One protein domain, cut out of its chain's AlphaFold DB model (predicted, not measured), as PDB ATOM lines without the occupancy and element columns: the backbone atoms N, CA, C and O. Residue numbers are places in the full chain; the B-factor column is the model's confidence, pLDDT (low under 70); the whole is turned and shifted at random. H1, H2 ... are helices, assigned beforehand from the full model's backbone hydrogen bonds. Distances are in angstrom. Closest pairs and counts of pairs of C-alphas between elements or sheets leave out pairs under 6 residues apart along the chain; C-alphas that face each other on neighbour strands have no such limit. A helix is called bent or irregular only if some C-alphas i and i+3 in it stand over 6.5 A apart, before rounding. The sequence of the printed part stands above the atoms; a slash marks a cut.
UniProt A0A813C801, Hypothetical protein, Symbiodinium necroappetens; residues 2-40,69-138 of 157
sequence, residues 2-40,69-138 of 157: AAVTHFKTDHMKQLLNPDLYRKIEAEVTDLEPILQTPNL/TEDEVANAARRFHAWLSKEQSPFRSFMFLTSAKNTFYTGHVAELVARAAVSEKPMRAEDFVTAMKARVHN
ATOM      1  N   ALA A   2      -8.766   4.216 -13.845       65.44
ATOM      2  CA  ALA A   2      -9.545   3.850 -12.649       65.44
ATOM      3  C   ALA A   2      -9.454   2.353 -12.269       65.44
ATOM      4  O   ALA A   2      -9.226   2.036 -11.106       65.44
ATOM      5  N   ALA A   3      -9.544   1.438 -13.242       65.81
ATOM      6  CA  ALA A   3      -9.455  -0.006 -12.984       65.81
ATOM      7  C   ALA A   3      -8.129  -0.443 -12.333       65.81
ATOM      8  O   ALA A   3      -8.134  -1.209 -11.375       65.81
ATOM      9  N   VAL A   4      -7.004   0.109 -12.799       71.56
ATOM     10  CA  VAL A   4      -5.665  -0.153 -12.243       71.56
ATOM     11  C   VAL A   4      -5.564   0.352 -10.803       71.56
ATOM     12  O   VAL A   4      -5.114  -0.372  -9.920       71.56
ATOM     13  N   THR A   5      -6.037   1.573 -10.544       73.31
ATOM     14  CA  THR A   5      -5.972   2.185  -9.210       73.31
ATOM     15  C   THR A   5      -6.835   1.442  -8.189       73.31
ATOM     16  O   THR A   5      -6.408   1.236  -7.058       73.31
ATOM     17  N   HIS A   6      -8.033   1.007  -8.578       73.00
ATOM     18  CA  HIS A   6      -8.925   0.270  -7.684       73.00
ATOM     19  C   HIS A   6      -8.485  -1.184  -7.449       73.00
ATOM     20  O   HIS A   6      -8.712  -1.701  -6.356       73.00
ATOM     21  N   PHE A   7      -7.832  -1.833  -8.422       76.12
ATOM     22  CA  PHE A   7      -7.262  -3.171  -8.227       76.12
ATOM     23  C   PHE A   7      -6.225  -3.194  -7.092       76.12
ATOM     24  O   PHE A   7      -6.202  -4.133  -6.307       76.12
ATOM     25  N   LYS A   8      -5.417  -2.136  -6.952       77.06
ATOM     26  CA  LYS A   8      -4.371  -2.029  -5.918       77.06
ATOM     27  C   LYS A   8      -4.889  -1.758  -4.497       77.06
ATOM     28  O   LYS A   8      -4.094  -1.502  -3.599       77.06
ATOM     29  N   THR A   9      -6.202  -1.765  -4.272       81.06
ATOM     30  CA  THR A   9      -6.764  -1.560  -2.929       81.06
ATOM     31  C   THR A   9      -6.642  -2.823  -2.074       81.06
ATOM     32  O   THR A   9      -6.813  -3.936  -2.574       81.06
ATOM     33  N   ASP A  10      -6.422  -2.661  -0.765       77.56
ATOM     34  CA  ASP A  10      -6.289  -3.784   0.182       77.56
ATOM     35  C   ASP A  10      -7.496  -4.734   0.160       77.56
ATOM     36  O   ASP A  10      -7.368  -5.938   0.380       77.56
ATOM     37  N   HIS A  11      -8.671  -4.205  -0.181       75.12
ATOM     38  CA  HIS A  11      -9.896  -4.980  -0.320       75.12
ATOM     39  C   HIS A  11      -9.812  -6.031  -1.440       75.12
ATOM     40  O   HIS A  11     -10.282  -7.155  -1.276       75.12
ATOM     41  N   MET A  12      -9.163  -5.712  -2.564       76.56
ATOM     42  CA  MET A  12      -9.000  -6.657  -3.675       76.56
ATOM     43  C   MET A  12      -7.987  -7.755  -3.369       76.56
ATOM     44  O   MET A  12      -8.181  -8.896  -3.788       76.56
ATOM     45  N   LYS A  13      -6.967  -7.441  -2.569       77.81
ATOM     46  CA  LYS A  13      -5.991  -8.419  -2.081       77.81
ATOM     47  C   LYS A  13      -6.617  -9.476  -1.166       77.81
ATOM     48  O   LYS A  13      -6.163 -10.613  -1.158       77.81
ATOM     49  N   GLN A  14      -7.656  -9.111  -0.412       79.88
ATOM     50  CA  GLN A  14      -8.365 -10.022   0.496       79.88
ATOM     51  C   GLN A  14      -9.420 -10.884  -0.212       79.88
ATOM     52  O   GLN A  14      -9.707 -11.989   0.238       79.88
ATOM     53  N   LEU A  15     -10.011 -10.381  -1.300       80.50
ATOM     54  CA  LEU A  15     -11.105 -11.055  -2.008       80.50
ATOM     55  C   LEU A  15     -10.636 -12.028  -3.095       80.50
ATOM     56  O   LEU A  15     -11.372 -12.946  -3.454       80.50
ATOM     57  N   LEU A  16      -9.443 -11.820  -3.651       82.31
ATOM     58  CA  LEU A  16      -8.905 -12.667  -4.709       82.31
ATOM     59  C   LEU A  16      -8.074 -13.813  -4.137       82.31
ATOM     60  O   LEU A  16      -7.387 -13.671  -3.128       82.31
ATOM     61  N   ASN A  17      -8.083 -14.946  -4.842       87.06
ATOM     62  CA  ASN A  17      -7.118 -16.008  -4.581       87.06
ATOM     63  C   ASN A  17      -5.688 -15.415  -4.658       87.06
ATOM     64  O   ASN A  17      -5.394 -14.723  -5.640       87.06
ATOM     65  N   PRO A  18      -4.799 -15.682  -3.681       86.75
ATOM     66  CA  PRO A  18      -3.459 -15.094  -3.634       86.75
ATOM     67  C   PRO A  18      -2.633 -15.292  -4.911       86.75
ATOM     68  O   PRO A  18      -1.924 -14.378  -5.339       86.75
ATOM     69  N   ASP A  19      -2.748 -16.451  -5.561       86.50
ATOM     70  CA  ASP A  19      -2.010 -16.753  -6.789       86.50
ATOM     71  C   ASP A  19      -2.562 -15.978  -7.987       86.50
ATOM     72  O   ASP A  19      -1.808 -15.509  -8.843       86.50
ATOM     73  N   LEU A  20      -3.885 -15.803  -8.036       84.44
ATOM     74  CA  LEU A  20      -4.536 -14.984  -9.052       84.44
ATOM     75  C   LEU A  20      -4.190 -13.504  -8.857       84.44
ATOM     76  O   LEU A  20      -3.847 -12.830  -9.826       84.44
ATOM     77  N   TYR A  21      -4.218 -13.023  -7.612       86.56
ATOM     78  CA  TYR A  21      -3.835 -11.656  -7.272       86.56
ATOM     79  C   TYR A  21      -2.403 -11.359  -7.724       86.56
ATOM     80  O   TYR A  21      -2.199 -10.383  -8.436       86.56
ATOM     81  N   ARG A  22      -1.430 -12.231  -7.421       89.19
ATOM     82  CA  ARG A  22      -0.029 -12.054  -7.851       89.19
ATOM     83  C   ARG A  22       0.128 -11.991  -9.370       89.19
ATOM     84  O   ARG A  22       0.884 -11.163  -9.871       89.19
ATOM     85  N   LYS A  23      -0.585 -12.844 -10.115       89.81
ATOM     86  CA  LYS A  23      -0.551 -12.839 -11.590       89.81
ATOM     87  C   LYS A  23      -1.101 -11.537 -12.164       89.81
ATOM     88  O   LYS A  23      -0.505 -10.978 -13.081       89.81
ATOM     89  N   ILE A  24      -2.217 -11.057 -11.618       88.62
ATOM     90  CA  ILE A  24      -2.823  -9.795 -12.050       88.62
ATOM     91  C   ILE A  24      -1.941  -8.613 -11.635       88.62
ATOM     92  O   ILE A  24      -1.699  -7.729 -12.442       88.62
ATOM     93  N   GLU A  25      -1.413  -8.605 -10.413       89.88
ATOM     94  CA  GLU A  25      -0.547  -7.545  -9.894       89.88
ATOM     95  C   GLU A  25       0.737  -7.403 -10.709       89.88
ATOM     96  O   GLU A  25       1.116  -6.279 -11.041       89.88
ATOM     97  N   ALA A  26       1.375  -8.513 -11.090       89.75
ATOM     98  CA  ALA A  26       2.551  -8.492 -11.954       89.75
ATOM     99  C   ALA A  26       2.241  -7.840 -13.311       89.75
ATOM    100  O   ALA A  26       2.984  -6.978 -13.777       89.75
ATOM    101  N   GLU A  27       1.110  -8.200 -13.918       89.81
ATOM    102  CA  GLU A  27       0.685  -7.626 -15.193       89.81
ATOM    103  C   GLU A  27       0.297  -6.145 -15.063       89.81
ATOM    104  O   GLU A  27       0.703  -5.319 -15.877       89.81
ATOM    105  N   VAL A  28      -0.443  -5.780 -14.016       87.44
ATOM    106  CA  VAL A  28      -0.846  -4.395 -13.741       87.44
ATOM    107  C   VAL A  28       0.366  -3.511 -13.458       87.44
ATOM    108  O   VAL A  28       0.398  -2.368 -13.905       87.44
ATOM    109  N   THR A  29       1.368  -4.027 -12.747       87.88
ATOM    110  CA  THR A  29       2.607  -3.297 -12.450       87.88
ATOM    111  C   THR A  29       3.404  -3.007 -13.719       87.88
ATOM    112  O   THR A  29       3.982  -1.930 -13.831       87.88
ATOM    113  N   ASP A  30       3.379  -3.915 -14.698       87.69
ATOM    114  CA  ASP A  30       4.007  -3.689 -16.002       87.69
ATOM    115  C   ASP A  30       3.212  -2.704 -16.880       87.69
ATOM    116  O   ASP A  30       3.786  -1.867 -17.579       87.69
ATOM    117  N   LEU A  31       1.878  -2.767 -16.820       84.31
ATOM    118  CA  LEU A  31       0.978  -1.942 -17.635       84.31
ATOM    119  C   LEU A  31       0.793  -0.519 -17.134       84.31
ATOM    120  O   LEU A  31       0.591   0.395 -17.930       84.31
ATOM    121  N   GLU A  32       0.808  -0.312 -15.823       84.38
ATOM    122  CA  GLU A  32       0.564   0.996 -15.230       84.38
ATOM    123  C   GLU A  32       1.469   2.108 -15.787       84.38
ATOM    124  O   GLU A  32       0.909   3.123 -16.214       84.38
ATOM    125  N   PRO A  33       2.809   1.966 -15.849       81.12
ATOM    126  CA  PRO A  33       3.655   3.018 -16.406       81.12
ATOM    127  C   PRO A  33       3.323   3.283 -17.879       81.12
ATOM    128  O   PRO A  33       3.232   4.438 -18.285       81.12
ATOM    129  N   ILE A  34       3.029   2.229 -18.651       84.12
ATOM    130  CA  ILE A  34       2.660   2.325 -20.070       84.12
ATOM    131  C   ILE A  34       1.379   3.141 -20.260       84.12
ATOM    132  O   ILE A  34       1.284   3.913 -21.205       84.12
ATOM    133  N   LEU A  35       0.384   2.975 -19.384       78.38
ATOM    134  CA  LEU A  35      -0.894   3.688 -19.465       78.38
ATOM    135  C   LEU A  35      -0.813   5.126 -18.930       78.38
ATOM    136  O   LEU A  35      -1.618   5.972 -19.330       78.38
ATOM    137  N   GLN A  36       0.133   5.406 -18.030       76.31
ATOM    138  CA  GLN A  36       0.363   6.743 -17.480       76.31
ATOM    139  C   GLN A  36       1.051   7.675 -18.485       76.31
ATOM    140  O   GLN A  36       0.678   8.846 -18.545       76.31
ATOM    141  N   THR A  37       1.981   7.165 -19.301       73.50
ATOM    142  CA  THR A  37       2.718   7.948 -20.311       73.50
ATOM    143  C   THR A  37       1.799   8.659 -21.323       73.50
ATOM    144  O   THR A  37       1.856   9.879 -21.415       73.50
ATOM    145  N   PRO A  38       0.878   7.990 -22.042       63.22
ATOM    146  CA  PRO A  38       0.031   8.640 -23.042       63.22
ATOM    147  C   PRO A  38      -1.164   9.422 -22.468       63.22
ATOM    148  O   PRO A  38      -1.972   9.931 -23.240       63.22
ATOM    149  N   ASN A  39      -1.330   9.480 -21.138       62.19
ATOM    150  CA  ASN A  39      -2.421  10.173 -20.434       62.19
ATOM    151  C   ASN A  39      -3.797  10.070 -21.130       62.19
ATOM    152  O   ASN A  39      -4.504  11.060 -21.341       62.19
ATOM    153  N   LEU A  40      -4.192   8.841 -21.482       58.34
ATOM    154  CA  LEU A  40      -5.364   8.539 -22.322       58.34
ATOM    155  C   LEU A  40      -6.713   9.041 -21.765       58.34
ATOM    156  O   LEU A  40      -7.721   8.993 -22.469       58.34
ATOM    157  N   THR A  69       8.632  12.345 -23.101       79.38
ATOM    158  CA  THR A  69       9.345  12.525 -24.372       79.38
ATOM    159  C   THR A  69       8.661  11.753 -25.506       79.38
ATOM    160  O   THR A  69       7.942  10.775 -25.284       79.38
ATOM    161  N   GLU A  70       8.894  12.154 -26.758       78.31
ATOM    162  CA  GLU A  70       8.335  11.439 -27.914       78.31
ATOM    163  C   GLU A  70       8.738   9.959 -27.965       78.31
ATOM    164  O   GLU A  70       7.937   9.111 -28.373       78.31
ATOM    165  N   ASP A  71       9.962   9.648 -27.539       84.06
ATOM    166  CA  ASP A  71      10.489   8.285 -27.487       84.06
ATOM    167  C   ASP A  71       9.815   7.461 -26.386       84.06
ATOM    168  O   ASP A  71       9.502   6.285 -26.589       84.06
ATOM    169  N   GLU A  72       9.509   8.079 -25.241       81.81
ATOM    170  CA  GLU A  72       8.722   7.453 -24.176       81.81
ATOM    171  C   GLU A  72       7.301   7.137 -24.644       81.81
ATOM    172  O   GLU A  72       6.807   6.031 -24.410       81.81
ATOM    173  N   VAL A  73       6.655   8.070 -25.353       81.81
ATOM    174  CA  VAL A  73       5.317   7.862 -25.927       81.81
ATOM    175  C   VAL A  73       5.344   6.746 -26.971       81.81
ATOM    176  O   VAL A  73       4.463   5.883 -26.965       81.81
ATOM    177  N   ALA A  74       6.358   6.712 -27.839       83.62
ATOM    178  CA  ALA A  74       6.506   5.665 -28.846       83.62
ATOM    179  C   ALA A  74       6.732   4.283 -28.213       83.62
ATOM    180  O   ALA A  74       6.086   3.306 -28.599       83.62
ATOM    181  N   ASN A  75       7.605   4.192 -27.207       87.06
ATOM    182  CA  ASN A  75       7.860   2.945 -26.489       87.06
ATOM    183  C   ASN A  75       6.599   2.463 -25.750       87.06
ATOM    184  O   ASN A  75       6.189   1.311 -25.905       87.06
ATOM    185  N   ALA A  76       5.914   3.360 -25.038       85.62
ATOM    186  CA  ALA A  76       4.651   3.051 -24.377       85.62
ATOM    187  C   ALA A  76       3.587   2.565 -25.376       85.62
ATOM    188  O   ALA A  76       2.944   1.542 -25.145       85.62
ATOM    189  N   ALA A  77       3.439   3.231 -26.522       86.06
ATOM    190  CA  ALA A  77       2.491   2.831 -27.556       86.06
ATOM    191  C   ALA A  77       2.793   1.431 -28.120       86.06
ATOM    192  O   ALA A  77       1.876   0.615 -28.224       86.06
ATOM    193  N   ARG A  78       4.063   1.103 -28.405       89.06
ATOM    194  CA  ARG A  78       4.455  -0.246 -28.860       89.06
ATOM    195  C   ARG A  78       4.165  -1.312 -27.809       89.06
ATOM    196  O   ARG A  78       3.611  -2.360 -28.132       89.06
ATOM    197  N   ARG A  79       4.501  -1.051 -26.543       88.44
ATOM    198  CA  ARG A  79       4.238  -1.998 -25.448       88.44
ATOM    199  C   ARG A  79       2.742  -2.180 -25.197       88.44
ATOM    200  O   ARG A  79       2.303  -3.297 -24.927       88.44
ATOM    201  N   PHE A  80       1.952  -1.117 -25.336       88.31
ATOM    202  CA  PHE A  80       0.499  -1.188 -25.218       88.31
ATOM    203  C   PHE A  80      -0.127  -1.981 -26.371       88.31
ATOM    204  O   PHE A  80      -0.947  -2.861 -26.123       88.31
ATOM    205  N   HIS A  81       0.317  -1.749 -27.610       89.56
ATOM    206  CA  HIS A  81      -0.084  -2.544 -28.777       89.56
ATOM    207  C   HIS A  81       0.250  -4.030 -28.599       89.56
ATOM    208  O   HIS A  81      -0.611  -4.889 -28.797       89.56
ATOM    209  N   ALA A  82       1.464  -4.336 -28.132       89.94
ATOM    210  CA  ALA A  82       1.880  -5.704 -27.846       89.94
ATOM    211  C   ALA A  82       0.997  -6.358 -26.774       89.94
ATOM    212  O   ALA A  82       0.658  -7.534 -26.891       89.94
ATOM    213  N   TRP A  83       0.587  -5.613 -25.742       90.69
ATOM    214  CA  TRP A  83      -0.347  -6.116 -24.737       90.69
ATOM    215  C   TRP A  83      -1.751  -6.373 -25.300       90.69
ATOM    216  O   TRP A  83      -2.312  -7.437 -25.033       90.69
ATOM    217  N   LEU A  84      -2.291  -5.448 -26.100       89.19
ATOM    218  CA  LEU A  84      -3.595  -5.598 -26.763       89.19
ATOM    219  C   LEU A  84      -3.621  -6.796 -27.720       89.19
ATOM    220  O   LEU A  84      -4.649  -7.454 -27.855       89.19
ATOM    221  N   SER A  85      -2.479  -7.103 -28.336       89.81
ATOM    222  CA  SER A  85      -2.322  -8.218 -29.274       89.81
ATOM    223  C   SER A  85      -2.235  -9.592 -28.597       89.81
ATOM    224  O   SER A  85      -2.324 -10.612 -29.274       89.81
ATOM    225  N   LYS A  86      -2.048  -9.665 -27.271       89.25
ATOM    226  CA  LYS A  86      -2.000 -10.953 -26.561       89.25
ATOM    227  C   LYS A  86      -3.363 -11.648 -26.638       89.25
ATOM    228  O   LYS A  86      -4.392 -11.036 -26.351       89.25
ATOM    229  N   GLU A  87      -3.387 -12.957 -26.862       84.44
ATOM    230  CA  GLU A  87      -4.642 -13.724 -26.815       84.44
ATOM    231  C   GLU A  87      -5.243 -13.753 -25.402       84.44
ATOM    232  O   GLU A  87      -6.439 -13.520 -25.230       84.44
ATOM    233  N   GLN A  88      -4.401 -13.940 -24.378       85.06
ATOM    234  CA  GLN A  88      -4.819 -14.059 -22.978       85.06
ATOM    235  C   GLN A  88      -4.106 -13.060 -22.058       85.06
ATOM    236  O   GLN A  88      -2.956 -12.679 -22.278       85.06
ATOM    237  N   SER A  89      -4.811 -12.636 -21.007       90.44
ATOM    238  CA  SER A  89      -4.315 -11.729 -19.968       90.44
ATOM    239  C   SER A  89      -5.100 -11.956 -18.674       90.44
ATOM    240  O   SER A  89      -6.328 -11.812 -18.684       90.44
ATOM    241  N   PRO A  90      -4.425 -12.292 -17.562       88.00
ATOM    242  CA  PRO A  90      -5.039 -12.349 -16.238       88.00
ATOM    243  C   PRO A  90      -5.843 -11.091 -15.885       88.00
ATOM    244  O   PRO A  90      -6.964 -11.199 -15.385       88.00
ATOM    245  N   PHE A  91      -5.312  -9.903 -16.184       87.81
ATOM    246  CA  PHE A  91      -5.993  -8.640 -15.909       87.81
ATOM    247  C   PHE A  91      -7.242  -8.446 -16.779       87.81
ATOM    248  O   PHE A  91      -8.263  -7.977 -16.275       87.81
ATOM    249  N   ARG A  92      -7.224  -8.864 -18.053       88.38
ATOM    250  CA  ARG A  92      -8.428  -8.828 -18.910       88.38
ATOM    251  C   ARG A  92      -9.510  -9.769 -18.414       88.38
ATOM    252  O   ARG A  92     -10.657  -9.347 -18.298       88.38
ATOM    253  N   SER A  93      -9.156 -11.000 -18.054       86.88
ATOM    254  CA  SER A  93     -10.115 -11.948 -17.474       86.88
ATOM    255  C   SER A  93     -10.731 -11.401 -16.185       86.88
ATOM    256  O   SER A  93     -11.936 -11.519 -15.974       86.88
ATOM    257  N   PHE A  94      -9.928 -10.735 -15.350       86.56
ATOM    258  CA  PHE A  94     -10.422 -10.045 -14.161       86.56
ATOM    259  C   PHE A  94     -11.398  -8.909 -14.504       86.56
ATOM    260  O   PHE A  94     -12.485  -8.851 -13.927       86.56
ATOM    261  N   MET A  95     -11.058  -8.037 -15.459       86.12
ATOM    262  CA  MET A  95     -11.949  -6.960 -15.912       86.12
ATOM    263  C   MET A  95     -13.259  -7.502 -16.497       86.12
ATOM    264  O   MET A  95     -14.323  -6.987 -16.171       86.12
ATOM    265  N   PHE A  96     -13.205  -8.571 -17.293       86.38
ATOM    266  CA  PHE A  96     -14.391  -9.232 -17.837       86.38
ATOM    267  C   PHE A  96     -15.307  -9.758 -16.722       86.38
ATOM    268  O   PHE A  96     -16.482  -9.396 -16.666       86.38
ATOM    269  N   LEU A  97     -14.769 -10.542 -15.782       84.50
ATOM    270  CA  LEU A  97     -15.551 -11.118 -14.680       84.50
ATOM    271  C   LEU A  97     -16.176 -10.048 -13.779       84.50
ATOM    272  O   LEU A  97     -17.316 -10.184 -13.336       84.50
ATOM    273  N   THR A  98     -15.435  -8.977 -13.505       81.44
ATOM    274  CA  THR A  98     -15.917  -7.885 -12.650       81.44
ATOM    275  C   THR A  98     -16.916  -6.976 -13.367       81.44
ATOM    276  O   THR A  98     -17.844  -6.479 -12.719       81.44
ATOM    277  N   SER A  99     -16.817  -6.846 -14.698       83.25
ATOM    278  CA  SER A  99     -17.729  -6.028 -15.511       83.25
ATOM    279  C   SER A  99     -19.186  -6.484 -15.439       83.25
ATOM    280  O   SER A  99     -20.081  -5.646 -15.510       83.25
ATOM    281  N   ALA A 100     -19.434  -7.778 -15.201       76.75
ATOM    282  CA  ALA A 100     -20.776  -8.349 -15.075       76.75
ATOM    283  C   ALA A 100     -21.600  -7.728 -13.930       76.75
ATOM    284  O   ALA A 100     -22.827  -7.757 -13.960       76.75
ATOM    285  N   LYS A 101     -20.938  -7.148 -12.919       75.44
ATOM    286  CA  LYS A 101     -21.579  -6.434 -11.800       75.44
ATOM    287  C   LYS A 101     -21.380  -4.917 -11.879       75.44
ATOM    288  O   LYS A 101     -21.436  -4.239 -10.860       75.44
ATOM    289  N   ASN A 102     -21.113  -4.388 -13.075       72.88
ATOM    290  CA  ASN A 102     -20.762  -2.992 -13.367       72.88
ATOM    291  C   ASN A 102     -19.435  -2.495 -12.763       72.88
ATOM    292  O   ASN A 102     -19.001  -1.377 -13.051       72.88
ATOM    293  N   THR A 103     -18.728  -3.321 -11.992       74.81
ATOM    294  CA  THR A 103     -17.389  -3.005 -11.492       74.81
ATOM    295  C   THR A 103     -16.395  -3.075 -12.651       74.81
ATOM    296  O   THR A 103     -16.278  -4.095 -13.312       74.81
ATOM    297  N   PHE A 104     -15.681  -1.985 -12.940       78.19
ATOM    298  CA  PHE A 104     -14.743  -1.894 -14.077       78.19
ATOM    299  C   PHE A 104     -15.350  -2.058 -15.478       78.19
ATOM    300  O   PHE A 104     -14.596  -2.182 -16.442       78.19
ATOM    301  N   TYR A 105     -16.675  -1.954 -15.627       74.75
ATOM    302  CA  TYR A 105     -17.357  -2.051 -16.924       74.75
ATOM    303  C   TYR A 105     -16.769  -1.109 -17.982       74.75
ATOM    304  O   TYR A 105     -16.402  -1.541 -19.071       74.75
ATOM    305  N   THR A 106     -16.588   0.168 -17.645       77.06
ATOM    306  CA  THR A 106     -16.026   1.163 -18.574       77.06
ATOM    307  C   THR A 106     -14.588   0.843 -18.978       77.06
ATOM    308  O   THR A 106     -14.204   1.065 -20.124       77.06
ATOM    309  N   GLY A 107     -13.793   0.288 -18.058       78.31
ATOM    310  CA  GLY A 107     -12.434  -0.172 -18.340       78.31
ATOM    311  C   GLY A 107     -12.421  -1.373 -19.279       78.31
ATOM    312  O   GLY A 107     -11.634  -1.397 -20.221       78.31
ATOM    313  N   HIS A 108     -13.328  -2.324 -19.059       83.19
ATOM    314  CA  HIS A 108     -13.471  -3.498 -19.909       83.19
ATOM    315  C   HIS A 108     -13.944  -3.138 -21.325       83.19
ATOM    316  O   HIS A 108     -13.342  -3.582 -22.296       83.19
ATOM    317  N   VAL A 109     -14.956  -2.275 -21.465       81.56
ATOM    318  CA  VAL A 109     -15.426  -1.811 -22.782       81.56
ATOM    319  C   VAL A 109     -14.325  -1.057 -23.531       81.56
ATOM    320  O   VAL A 109     -14.111  -1.306 -24.715       81.56
ATOM    321  N   ALA A 110     -13.588  -0.170 -22.853       80.81
ATOM    322  CA  ALA A 110     -12.475   0.549 -23.472       80.81
ATOM    323  C   ALA A 110     -11.369  -0.404 -23.959       80.81
ATOM    324  O   ALA A 110     -10.811  -0.194 -25.035       80.81
ATOM    325  N   GLU A 111     -11.074  -1.457 -23.195       86.88
ATOM    326  CA  GLU A 111     -10.136  -2.505 -23.599       86.88
ATOM    327  C   GLU A 111     -10.648  -3.299 -24.808       86.88
ATOM    328  O   GLU A 111      -9.901  -3.453 -25.772       86.88
ATOM    329  N   LEU A 112     -11.919  -3.720 -24.817       86.25
ATOM    330  CA  LEU A 112     -12.518  -4.427 -25.954       86.25
ATOM    331  C   LEU A 112     -12.439  -3.610 -27.245       86.25
ATOM    332  O   LEU A 112     -12.055  -4.145 -28.284       86.25
ATOM    333  N   VAL A 113     -12.764  -2.316 -27.177       84.44
ATOM    334  CA  VAL A 113     -12.681  -1.405 -28.328       84.44
ATOM    335  C   VAL A 113     -11.233  -1.243 -28.790       84.44
ATOM    336  O   VAL A 113     -10.962  -1.316 -29.988       84.44
ATOM    337  N   ALA A 114     -10.290  -1.065 -27.860       83.31
ATOM    338  CA  ALA A 114      -8.872  -0.952 -28.193       83.31
ATOM    339  C   ALA A 114      -8.337  -2.229 -28.858       83.31
ATOM    340  O   ALA A 114      -7.576  -2.145 -29.818       83.31
ATOM    341  N   ARG A 115      -8.770  -3.407 -28.397       87.56
ATOM    342  CA  ARG A 115      -8.388  -4.690 -28.991       87.56
ATOM    343  C   ARG A 115      -9.016  -4.892 -30.364       87.56
ATOM    344  O   ARG A 115      -8.301  -5.269 -31.283       87.56
ATOM    345  N   ALA A 116     -10.302  -4.583 -30.530       84.94
ATOM    346  CA  ALA A 116     -10.973  -4.648 -31.829       84.94
ATOM    347  C   ALA A 116     -10.290  -3.738 -32.863       84.94
ATOM    348  O   ALA A 116     -10.116  -4.117 -34.017       84.94
ATOM    349  N   ALA A 117      -9.821  -2.560 -32.441       81.19
ATOM    350  CA  ALA A 117      -9.061  -1.657 -33.300       81.19
ATOM    351  C   ALA A 117      -7.690  -2.209 -33.730       81.19
ATOM    352  O   ALA A 117      -7.149  -1.720 -34.715       81.19
ATOM    353  N   VAL A 118      -7.133  -3.186 -33.006       84.19
ATOM    354  CA  VAL A 118      -5.876  -3.869 -33.353       84.19
ATOM    355  C   VAL A 118      -6.140  -5.152 -34.149       84.19
ATOM    356  O   VAL A 118      -5.395  -5.437 -35.083       84.19
ATOM    357  N   SER A 119      -7.183  -5.916 -33.804       82.69
ATOM    358  CA  SER A 119      -7.492  -7.210 -34.428       82.69
ATOM    359  C   SER A 119      -8.284  -7.085 -35.730       82.69
ATOM    360  O   SER A 119      -7.914  -7.707 -36.721       82.69
ATOM    361  N   GLU A 120      -9.350  -6.279 -35.749       79.12
ATOM    362  CA  GLU A 120     -10.284  -6.178 -36.885       79.12
ATOM    363  C   GLU A 120      -9.791  -5.200 -37.953       79.12
ATOM    364  O   GLU A 120     -10.018  -5.375 -39.149       79.12
ATOM    365  N   LYS A 121      -9.079  -4.157 -37.522       76.19
ATOM    366  CA  LYS A 121      -8.312  -3.282 -38.401       76.19
ATOM    367  C   LYS A 121      -6.847  -3.546 -38.082       76.19
ATOM    368  O   LYS A 121      -6.384  -2.958 -37.114       76.19
ATOM    369  N   PRO A 122      -6.123  -4.411 -38.819       68.12
ATOM    370  CA  PRO A 122      -4.751  -4.786 -38.482       68.12
ATOM    371  C   PRO A 122      -3.834  -3.561 -38.535       68.12
ATOM    372  O   PRO A 122      -3.230  -3.231 -39.555       68.12
ATOM    373  N   MET A 123      -3.785  -2.846 -37.416       78.19
ATOM    374  CA  MET A 123      -3.017  -1.636 -37.227       78.19
ATOM    375  C   MET A 123      -1.609  -2.084 -36.882       78.19
ATOM    376  O   MET A 123      -1.392  -2.760 -35.868       78.19
ATOM    377  N   ARG A 124      -0.645  -1.746 -37.740       85.75
ATOM    378  CA  ARG A 124       0.756  -2.059 -37.462       85.75
ATOM    379  C   ARG A 124       1.198  -1.270 -36.233       85.75
ATOM    380  O   ARG A 124       0.658  -0.203 -35.942       85.75
ATOM    381  N   ALA A 125       2.207  -1.775 -35.528       83.81
ATOM    382  CA  ALA A 125       2.721  -1.115 -34.329       83.81
ATOM    383  C   ALA A 125       3.112   0.354 -34.594       83.81
ATOM    384  O   ALA A 125       2.839   1.215 -33.767       83.81
ATOM    385  N   GLU A 126       3.672   0.660 -35.767       85.38
ATOM    386  CA  GLU A 126       4.059   2.029 -36.140       85.38
ATOM    387  C   GLU A 126       2.855   2.939 -36.453       85.38
ATOM    388  O   GLU A 126       2.860   4.122 -36.104       85.38
ATOM    389  N   ASP A 127       1.773   2.391 -37.018       83.44
ATOM    390  CA  ASP A 127       0.517   3.131 -37.215       83.44
ATOM    391  C   ASP A 127      -0.123   3.462 -35.858       83.44
ATOM    392  O   ASP A 127      -0.627   4.565 -35.637       83.44
ATOM    393  N   PHE A 128      -0.035   2.520 -34.914       83.88
ATOM    394  CA  PHE A 128      -0.499   2.702 -33.542       83.88
ATOM    395  C   PHE A 128       0.328   3.756 -32.795       83.88
ATOM    396  O   PHE A 128      -0.238   4.620 -32.126       83.88
ATOM    397  N   VAL A 129       1.657   3.748 -32.949       85.44
ATOM    398  CA  VAL A 129       2.546   4.799 -32.420       85.44
ATOM    399  C   VAL A 129       2.156   6.163 -32.980       85.44
ATOM    400  O   VAL A 129       2.018   7.113 -32.214       85.44
ATOM    401  N   THR A 130       1.920   6.257 -34.289       83.75
ATOM    402  CA  THR A 130       1.525   7.509 -34.949       83.75
ATOM    403  C   THR A 130       0.198   8.033 -34.399       83.75
ATOM    404  O   THR A 130       0.101   9.204 -34.030       83.75
ATOM    405  N   ALA A 131      -0.806   7.164 -34.255       79.25
ATOM    406  CA  ALA A 131      -2.099   7.522 -33.675       79.25
ATOM    407  C   ALA A 131      -1.979   7.981 -32.209       79.25
ATOM    408  O   ALA A 131      -2.630   8.941 -31.792       79.25
ATOM    409  N   MET A 132      -1.122   7.323 -31.427       80.19
ATOM    410  CA  MET A 132      -0.875   7.668 -30.028       80.19
ATOM    411  C   MET A 132      -0.110   8.988 -29.886       80.19
ATOM    412  O   MET A 132      -0.505   9.820 -29.070       80.19
ATOM    413  N   LYS A 133       0.912   9.232 -30.718       78.88
ATOM    414  CA  LYS A 133       1.608  10.524 -30.794       78.88
ATOM    415  C   LYS A 133       0.637  11.647 -31.155       78.88
ATOM    416  O   LYS A 133       0.586  12.646 -30.445       78.88
ATOM    417  N   ALA A 134      -0.196  11.461 -32.182       74.44
ATOM    418  CA  ALA A 134      -1.208  12.444 -32.570       74.44
ATOM    419  C   ALA A 134      -2.198  12.752 -31.432       74.44
ATOM    420  O   ALA A 134      -2.617  13.893 -31.264       74.44
ATOM    421  N   ARG A 135      -2.544  11.754 -30.611       71.75
ATOM    422  CA  ARG A 135      -3.445  11.924 -29.463       71.75
ATOM    423  C   ARG A 135      -2.808  12.674 -28.292       71.75
ATOM    424  O   ARG A 135      -3.524  13.390 -27.599       71.75
ATOM    425  N   VAL A 136      -1.503  12.514 -28.071       70.19
ATOM    426  CA  VAL A 136      -0.746  13.269 -27.056       70.19
ATOM    427  C   VAL A 136      -0.499  14.705 -27.519       70.19
ATOM    428  O   VAL A 136      -0.649  15.634 -26.733       70.19
ATOM    429  N   HIS A 137      -0.181  14.890 -28.801       61.19
ATOM    430  CA  HIS A 137       0.137  16.191 -29.384       61.19
ATOM    431  C   HIS A 137      -1.070  17.003 -29.833       61.19
ATOM    432  O   HIS A 137      -0.856  18.117 -30.293       61.19
ATOM    433  N   ASN A 138      -2.303  16.497 -29.729       51.38
ATOM    434  CA  ASN A 138      -3.471  17.259 -30.156       51.38
ATOM    435  C   ASN A 138      -3.595  18.501 -29.252       51.38
ATOM    436  O   ASN A 138      -3.971  18.354 -28.082       51.38
TER     437      ASN A 138
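What this domain is: This is residues 2 to 40 and 69 to 138 of the 157 residues of the protein "Hypothetical protein" of Symbiodinium necroappetens (UniProt A0A813C801). Four helices, H3, H5, H6 and H4, make a ring in which each touches the next and H4 touches H3, with helix crossings rather than side-by-side packing; H3 and H6 stay apart across the ring. H7 crosses H4 at one end of the long axis, while the short H2 lies at the other end and H1 sits near H3, H5 and H6. The printed part has 109 residues, with seven named helices in the order H1 to H7 and no named strand, in the class all helix. It is compact, with a radius of gyration of the C-alphas of 14.5 A and spans of 40 by 29 by 22 A.

Where its parts are: H1, residues 2 to 7, begins with C-alpha 2 at (-9.545, 3.850, -12.649) and is 8.6 A long. H2 is residues 10 to 15, 9.0 A. H3, residues 18 to 36, is the longest helix by residues and spans 26.1 A; it has a kink of 34 degrees near residue 30 and is only just irregular, C-alphas 30 and 33 being 6.7 A apart. H4, residues 70 to 84, begins with C-alpha 70 at (8.335, 11.439, -27.914) and spans 20.8 A. H5 is residues 90 to 99, 14.2 A, and H6 is residues 105 to 119, 20.7 A. H7, residues 125 to 137, spans 18.2 A and ends with C-alpha 137 at (0.137, 16.191, -29.384).

How they stand to each other: H1 is close to H3 but not clearly touching, the closest C-alphas being those of Val 4 and Val 28, 6.6 A apart. H2 is likewise close to H3, with C-alphas 13 and 21 at 6.5 A. H3 touches H4 with residues 31 to 35 alone, closest at the C-alphas of Ile 34 and Ala 76, 4.8 A; they run opposite ways at a tilt of 36 degrees, only just steep. H3 touches H5 with residues 20 to 28 alone, about perpendicular at 86 degrees, closest at the C-alphas of Ile 24 and Phe 91, 5.1 A. H4 touches H6 with residues 81 to 84 alone, also about perpendicular at 86 degrees, closest at the C-alphas of Leu 84 and Arg 115, 5.4 A. H4 touches H7, opposite ways at a steep tilt of 53 degrees, closest at the C-alphas of Ala 77 and Val 129, 5.2 A. H6 touches H5 with residues 105 to 108 alone, at a steep tilt of 51 degrees, opposite ways, closest at the C-alphas of Ser 99 and Tyr 105, 4.2 A. In H1, H2, H4, H5, H6 and H7 every O i to N i+4 pair is within hydrogen-bond range; in H3 13 of 15 are.

The domain as a whole: The two C-alphas farthest apart are those of Asn 17 and Asn 138, 42.1 A. Residues 41 to 68 are not printed, and C-alphas 40 and 69 are 15.4 A apart across the cut. Of the links that are printed whole, each is tight. The mean pLDDT of the printed part is 81.3, and residues 2 to 3, 38 to 40, 122 and 137 to 138 are under 70.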